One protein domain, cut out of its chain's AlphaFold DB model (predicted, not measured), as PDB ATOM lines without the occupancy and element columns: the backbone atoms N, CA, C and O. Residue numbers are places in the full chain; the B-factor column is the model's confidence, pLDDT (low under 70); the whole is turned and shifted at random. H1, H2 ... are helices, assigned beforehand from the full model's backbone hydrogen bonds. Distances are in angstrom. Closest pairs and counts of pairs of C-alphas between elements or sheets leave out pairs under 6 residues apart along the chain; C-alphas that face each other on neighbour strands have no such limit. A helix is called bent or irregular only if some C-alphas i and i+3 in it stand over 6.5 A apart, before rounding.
ATOM      1  N   ARG A  59      87.912  74.038 101.619       93.56
ATOM      2  CA  ARG A  59      87.422  75.020 100.621       93.56
ATOM      3  C   ARG A  59      86.310  74.519  99.705       93.56
ATOM      4  O   ARG A  59      85.614  75.324  99.093       93.56
ATOM      5  N   HIS A  60      86.156  73.209  99.579       91.06
ATOM      6  CA  HIS A  60      85.180  72.571  98.705       91.06
ATOM      7  C   HIS A  60      84.868  71.174  99.230       91.06
ATOM      8  O   HIS A  60      85.606  70.646 100.051       91.06
ATOM      9  N   VAL A  61      83.785  70.585  98.730       90.56
ATOM     10  CA  VAL A  61      83.433  69.194  99.013       90.56
ATOM     11  C   VAL A  61      83.592  68.341  97.754       90.56
ATOM     12  O   VAL A  61      83.316  68.834  96.657       90.56
ATOM     13  N   PRO A  62      83.937  67.051  97.897       90.12
ATOM     14  CA  PRO A  62      84.458  66.407  99.114       90.12
ATOM     15  C   PRO A  62      85.843  66.944  99.531       90.12
ATOM     16  O   PRO A  62      86.587  67.441  98.696       90.12
ATOM     17  N   TRP A  63      86.172  66.822 100.821       90.88
ATOM     18  CA  TRP A  63      87.474  67.186 101.392       90.88
ATOM     19  C   TRP A  63      87.957  66.072 102.318       90.88
ATOM     20  O   TRP A  63      87.220  65.633 103.206       90.88
ATOM     21  N   VAL A  64      89.176  65.592 102.108       89.38
ATOM     22  CA  VAL A  64      89.720  64.419 102.794       89.38
ATOM     23  C   VAL A  64      90.773  64.843 103.811       89.38
ATOM     24  O   VAL A  64      91.717  65.561 103.489       89.38
ATOM     25  N   VAL A  65      90.618  64.345 105.039       90.12
ATOM     26  CA  VAL A  65      91.586  64.490 106.130       90.12
ATOM     27  C   VAL A  65      92.158  63.113 106.450       90.12
ATOM     28  O   VAL A  65      91.409  62.187 106.762       90.12
ATOM     29  N   ILE A  66      93.481  62.973 106.393       84.56
ATOM     30  CA  ILE A  66      94.185  61.716 106.681       84.56
ATOM     31  C   ILE A  66      95.088  61.920 107.889       84.56
ATOM     32  O   ILE A  66      95.926  62.815 107.901       84.56
ATOM     33  N   ASN A  67      94.931  61.077 108.914       84.06
ATOM     34  CA  ASN A  67      95.717  61.139 110.153       84.06
ATOM     35  C   ASN A  67      95.726  62.536 110.812       84.06
ATOM     36  O   ASN A  67      96.702  62.920 111.447       84.06
ATOM     37  N   GLY A  68      94.640  63.301 110.651       89.00
ATOM     38  CA  GLY A  68      94.519  64.674 111.154       89.00
ATOM     39  C   GLY A  68      95.138  65.753 110.260       89.00
ATOM     40  O   GLY A  68      95.031  66.925 110.600       89.00
ATOM     41  N   PHE A  69      95.737  65.383 109.122       89.94
ATOM     42  CA  PHE A  69      96.316  66.305 108.149       89.94
ATOM     43  C   PHE A  69      95.372  66.530 106.964       89.94
ATOM     44  O   PHE A  69      94.848  65.597 106.352       89.94
ATOM     45  N   SER A  70      95.190  67.800 106.644       91.75
ATOM     46  CA  SER A  70      94.368  68.364 105.587       91.75
ATOM     47  C   SER A  70      95.305  69.097 104.637       91.75
ATOM     48  O   SER A  70      95.701  70.227 104.910       91.75
ATOM     49  N   LEU A  71      95.742  68.409 103.584       89.88
ATOM     50  CA  LEU A  71      96.684  68.944 102.604       89.88
ATOM     51  C   LEU A  71      95.937  69.246 101.318       89.88
ATOM     52  O   LEU A  71      95.322  68.350 100.734       89.88
ATOM     53  N   GLU A  72      95.985  70.492 100.869       89.62
ATOM     54  CA  GLU A  72      95.256  70.910  99.678       89.62
ATOM     55  C   GLU A  72      95.813  70.284  98.397       89.62
ATOM     56  O   GLU A  72      95.044  69.879  97.524       89.62
ATOM     57  N   SER A  73      97.141  70.142  98.310       85.81
ATOM     58  CA  SER A  73      97.808  69.467  97.187       85.81
ATOM     59  C   SER A  73      97.252  68.064  96.953       85.81
ATOM     60  O   SER A  73      97.128  67.619  95.810       85.81
ATOM     61  N   GLU A  74      96.834  67.406  98.036       83.25
ATOM     62  CA  GLU A  74      96.351  66.032  98.025       83.25
ATOM     63  C   GLU A  74      94.835  65.911  97.779       83.25
ATOM     64  O   GLU A  74      94.310  64.809  97.626       83.25
ATOM     65  N   GLN A  75      94.088  67.016  97.688       85.69
ATOM     66  CA  GLN A  75      92.639  66.938  97.425       85.69
ATOM     67  C   GLN A  75      92.344  66.555  95.970       85.69
ATOM     68  O   GLN A  75      91.301  65.989  95.663       85.69
ATOM     69  N   SER A  76      93.295  66.798  95.065       81.38
ATOM     70  CA  SER A  76      93.193  66.387  93.659       81.38
ATOM     71  C   SER A  76      93.432  64.888  93.436       81.38
ATOM     72  O   SER A  76      93.071  64.359  92.386       81.38
ATOM     73  N   VAL A  77      94.005  64.178  94.418       74.56
ATOM     74  CA  VAL A  77      94.373  62.758  94.291       74.56
ATOM     75  C   VAL A  77      93.340  61.818  94.909       74.56
ATOM     76  O   VAL A  77      93.655  60.677  95.241       74.56
ATOM     77  N   MET A  78      92.083  62.255  95.025       72.88
ATOM     78  CA  MET A  78      90.994  61.418  95.539       72.88
ATOM     79  C   MET A  78      90.832  60.096  94.784       72.88
ATOM     80  O   MET A  78      90.579  59.066  95.408       72.88
ATOM     81  N   ASP A  79      91.057  60.090  93.469       75.38
ATOM     82  CA  ASP A  79      91.019  58.864  92.661       75.38
ATOM     83  C   ASP A  79      92.149  57.880  93.025       75.38
ATOM     84  O   ASP A  79      92.042  56.676  92.785       75.38
ATOM     85  N   HIS A  80      93.215  58.367  93.667       76.69
ATOM     86  CA  HIS A  80      94.337  57.572  94.167       76.69
ATOM     87  C   HIS A  80      94.224  57.237  95.660       76.69
ATOM     88  O   HIS A  80      95.112  56.574  96.200       76.69
ATOM     89  N   LEU A  81      93.139  57.633  96.335       79.62
ATOM     90  CA  LEU A  81      92.953  57.392  97.767       79.62
ATOM     91  C   LEU A  81      93.131  55.912  98.172       79.62
ATOM     92  O   LEU A  81      93.806  55.668  99.172       79.62
ATOM     93  N   PRO A  82      92.636  54.906  97.414       83.50
ATOM     94  CA  PRO A  82      92.873  53.502  97.760       83.50
ATOM     95  C   PRO A  82      94.358  53.121  97.786       83.50
ATOM     96  O   PRO A  82      94.783  52.349  98.644       83.50
ATOM     97  N   TYR A  83      95.153  53.679  96.872       79.81
ATOM     98  CA  TYR A  83      96.599  53.479  96.838       79.81
ATOM     99  C   TYR A  83      97.288  54.189  98.011       79.81
ATOM    100  O   TYR A  83      98.113  53.582  98.690       79.81
ATOM    101  N   LEU A  84      96.917  55.437  98.302       77.62
ATOM    102  CA  LEU A  84      97.522  56.210  99.391       77.62
ATOM    103  C   LEU A  84      97.276  55.568 100.764       77.62
ATOM    104  O   LEU A  84      98.197  55.459 101.569       77.62
ATOM    105  N   ILE A  85      96.064  55.050 101.001       84.88
ATOM    106  CA  ILE A  85      95.742  54.283 102.217       84.88
ATOM    107  C   ILE A  85      96.669  53.069 102.361       84.88
ATOM    108  O   ILE A  85      97.106  52.758 103.468       84.88
ATOM    109  N   CYS A  86      96.981  52.392 101.255       85.75
ATOM    110  CA  CYS A  86      97.890  51.253 101.253       85.75
ATOM    111  C   CYS A  86      99.343  51.643 101.549       85.75
ATOM    112  O   CYS A  86      99.995  50.944 102.317       85.75
ATOM    113  N   GLU A  87      99.836  52.754 100.998       80.44
ATOM    114  CA  GLU A  87     101.192  53.253 101.282       80.44
ATOM    115  C   GLU A  87     101.347  53.719 102.738       80.44
ATOM    116  O   GLU A  87     102.404  53.533 103.338       80.44
ATOM    117  N   TRP A  88     100.301  54.300 103.334       80.12
ATOM    118  CA  TRP A  88     100.321  54.738 104.735       80.12
ATOM    119  C   TRP A  88     100.043  53.624 105.747       80.12
ATOM    120  O   TRP A  88     100.164  53.846 106.953       80.12
ATOM    121  N   TYR A  89      99.656  52.430 105.295       85.88
ATOM    122  CA  TYR A  89      99.387  51.310 106.182       85.88
ATOM    123  C   TYR A  89     100.693  50.752 106.768       85.88
ATOM    124  O   TYR A  89     101.484  50.115 106.078       85.88
ATOM    125  N   THR A  90     100.896  50.945 108.071       85.94
ATOM    126  CA  THR A  90     102.085  50.475 108.810       85.94
ATOM    127  C   THR A  90     101.858  49.173 109.582       85.94
ATOM    128  O   THR A  90     102.717  48.748 110.354       85.94
ATOM    129  N   GLY A  91     100.694  48.538 109.412       86.81
ATOM    130  CA  GLY A  91     100.372  47.291 110.098       86.81
ATOM    131  C   GLY A  91     101.096  46.076 109.509       86.81
ATOM    132  O   GLY A  91     101.550  46.061 108.368       86.81
ATOM    133  N   ASP A  92     101.174  45.015 110.301       89.25
ATOM    134  CA  ASP A  92     101.861  43.762 109.976       89.25
ATOM    135  C   ASP A  92     101.051  42.841 109.042       89.25
ATOM    136  O   ASP A  92     101.597  41.961 108.366       89.25
ATOM    137  N   LYS A  93      99.730  43.038 108.974       90.88
ATOM    138  CA  LYS A  93      98.843  42.204 108.160       90.88
ATOM    139  C   LYS A  93      98.930  42.585 106.690       90.88
ATOM    140  O   LYS A  93      98.511  43.656 106.268       90.88
ATOM    141  N   LYS A  94      99.367  41.637 105.862       87.19
ATOM    142  CA  LYS A  94      99.372  41.811 104.404       87.19
ATOM    143  C   LYS A  94      97.947  41.945 103.866       87.19
ATOM    144  O   LYS A  94      97.198  40.970 103.849       87.19
ATOM    145  N   ILE A  95      97.619  43.115 103.324       90.19
ATOM    146  CA  ILE A  95      96.345  43.374 102.648       90.19
ATOM    147  C   ILE A  95      96.491  42.980 101.163       90.19
ATOM    148  O   ILE A  95      97.296  43.583 100.449       90.19
ATOM    149  N   PRO A  96      95.762  41.964 100.651       89.81
ATOM    150  CA  PRO A  96      95.877  41.532  99.252       89.81
ATOM    151  C   PRO A  96      95.644  42.652  98.232       89.81
ATOM    152  O   PRO A  96      96.361  42.711  97.241       89.81
ATOM    153  N   TYR A  97      94.701  43.553  98.516       88.12
ATOM    154  CA  TYR A  97      94.402  44.711  97.675       88.12
ATOM    155  C   TYR A  97      95.603  45.664  97.532       88.12
ATOM    156  O   TYR A  97      95.947  46.067  96.425       88.12
ATOM    157  N   CYS A  98      96.323  45.946  98.621       87.00
ATOM    158  CA  CYS A  98      97.490  46.832  98.572       87.00
ATOM    159  C   CYS A  98      98.606  46.291  97.672       87.00
ATOM    160  O   CYS A  98      99.193  47.038  96.894       87.00
ATOM    161  N   ARG A  99      98.797  44.966  97.648       80.50
ATOM    162  CA  ARG A  99      99.757  44.315  96.738       80.50
ATOM    163  C   ARG A  99      99.415  44.491  95.255       80.50
ATOM    164  O   ARG A  99     100.311  44.407  94.414       80.50
ATOM    165  N   SER A 100      98.138  44.661  94.895       78.06
ATOM    166  CA  SER A 100      97.748  44.937  93.503       78.06
ATOM    167  C   SER A 100      97.891  46.409  93.125       78.06
ATOM    168  O   SER A 100      98.204  46.690  91.968       78.06
ATOM    169  N   GLU A 101      97.725  47.329  94.078       74.38
ATOM    170  CA  GLU A 101      97.878  48.769  93.836       74.38
ATOM    171  C   GLU A 101      99.354  49.188  93.721       74.38
ATOM    172  O   GLU A 101      99.703  49.940  92.809       74.38
ATOM    173  N   GLU A 102     100.258  48.606  94.518       67.94
ATOM    174  CA  GLU A 102     101.715  48.818  94.400       67.94
ATOM    175  C   GLU A 102     102.247  48.537  92.979       67.94
ATOM    176  O   GLU A 102     103.130  49.228  92.476       67.94
ATOM    177  N   LYS A 103     101.681  47.554  92.267       64.25
ATOM    178  CA  LYS A 103     102.093  47.226  90.888       64.25
ATOM    179  C   LYS A 103     101.705  48.301  89.867       64.25
ATOM    180  O   LYS A 103     102.314  48.359  88.795       64.25
ATOM    181  N   LYS A 104     100.702  49.134  90.165       65.31
ATOM    182  CA  LYS A 104     100.272  50.246  89.300       65.31
ATOM    183  C   LYS A 104     101.179  51.470  89.464       65.31
ATOM    184  O   LYS A 104     101.463  52.121  88.462       65.31
ATOM    185  N   LYS A 105     101.720  51.704  90.671       62.66
ATOM    186  CA  LYS A 105     102.732  52.739  90.982       62.66
ATOM    187  C   LYS A 105     103.913  52.697  90.010       62.66
ATOM    188  O   LYS A 105     104.244  53.702  89.389       62.66
ATOM    189  N   TYR A 106     104.494  51.512  89.814       57.75
ATOM    190  CA  TYR A 106     105.643  51.335  88.924       57.75
ATOM    191  C   TYR A 106     105.316  51.598  87.453       57.75
ATOM    192  O   TYR A 106     106.168  52.137  86.763       57.75
ATOM    193  N   ARG A 107     104.094  51.296  86.986       60.03
ATOM    194  CA  ARG A 107     103.667  51.620  85.611       60.03
ATOM    195  C   ARG A 107     103.433  53.110  85.400       60.03
ATOM    196  O   ARG A 107     103.760  53.621  84.338       60.03
ATOM    197  N   MET A 108     102.854  53.790  86.387       60.50
ATOM    198  CA  MET A 108     102.559  55.220  86.293       60.50
ATOM    199  C   MET A 108     103.848  56.055  86.335       60.50
ATOM    200  O   MET A 108     104.007  56.974  85.540       60.50
ATOM    201  N   LEU A 109     104.806  55.684  87.192       58.44
ATOM    202  CA  LEU A 109     106.124  56.326  87.255       58.44
ATOM    203  C   LEU A 109     107.002  56.005  86.036       58.44
ATOM    204  O   LEU A 109     107.762  56.862  85.604       58.44
ATOM    205  N   SER A 110     106.885  54.810  85.444       53.91
ATOM    206  CA  SER A 110     107.656  54.425  84.249       53.91
ATOM    207  C   SER A 110     107.134  55.003  82.928       53.91
ATOM    208  O   SER A 110     107.787  54.828  81.909       53.91
ATOM    209  N   LEU A 111     105.943  55.610  82.911       52.75
ATOM    210  CA  LEU A 111     105.368  56.270  81.727       52.75
ATOM    211  C   LEU A 111     105.624  57.785  81.706       52.75
ATOM    212  O   LEU A 111     105.330  58.435  80.708       52.75
ATOM    213  N   ASN A 112     106.167  58.329  82.798       46.25
ATOM    214  CA  ASN A 112     106.525  59.739  82.956       46.25
ATOM    215  C   ASN A 112     108.057  59.956  82.945       46.25
ATOM    216  O   ASN A 112     108.525  60.998  83.406       46.25
ATOM    217  N   LEU A 113     108.821  58.969  82.451       42.66
ATOM    218  CA  LEU A 113     110.273  58.992  82.234       42.66
ATOM    219  C   LEU A 113     110.590  58.752  80.757       42.66
ATOM    220  O   LEU A 113     109.981  57.822  80.181       42.66
TER     221      LEU A 113
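What this domain is: This is residues 59 to 113 of the 113 residues of an uncharacterized protein of Ancylostoma caninum (UniProt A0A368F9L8). Two helices meet in an open V: the last part of H1, a sharply kinked helix, packs on the first half of H2, and a short loop joins them at the point of the V. A stretch with no named element, residues 59 to 72, lies toward the end of H1 away from H2, and residues 106 to 113 stick out at the other end of the printed part. There are 55 residues printed, with two named helices, H1 then H2, and no named strand; the class is all helix. The whole is loose, with a radius of gyration of the C-alphas of 13.0 A, and flat, spanning 33 by 33 by 14 A.

How they stand to each other: Begin with H1, residues 73 to 88, which has a kink of 111 degrees near residue 80. It is irregular: C-alphas 76 and 79 are 7.9 A apart. Look next at H2, residues 96 to 109, which H1 touches with residues 82 to 87 alone; H2 touches H1 with residues 98 to 102 alone. Their closest C-alphas are those of Cys 86 and Cys 98, 5.2 A apart. The two helices run opposite ways at a steep tilt of 50 degrees. In the backbone, 6 of 12 O i to N i+4 pairs are within hydrogen-bond range in H1 and 5 of 10 in H2.

Where its parts are: Find C-alpha 73 at (97.808, 69.467, 97.187); from there H1 runs to Trp 88, 16.7 A from first to last C-alpha. Then find C-alpha 96 at (95.877, 41.532, 99.252), where H2 begins; it covers 21.6 A to C-alpha 109 at (106.124, 56.326, 87.255).

The domain as a whole: The two C-alphas farthest apart are those of Arg 59 and Asp 92, 35.7 A. The printed part has no cut, and the link from H1 to H2, 7 residues, is short. Residues 106 to 113, of which 106 to 109 belong to H2, stand free; Leu 113 is the chain's last residue. In the B-factor column the mean pLDDT of the printed part is 79.1, and residues 102 to 113 are under 70.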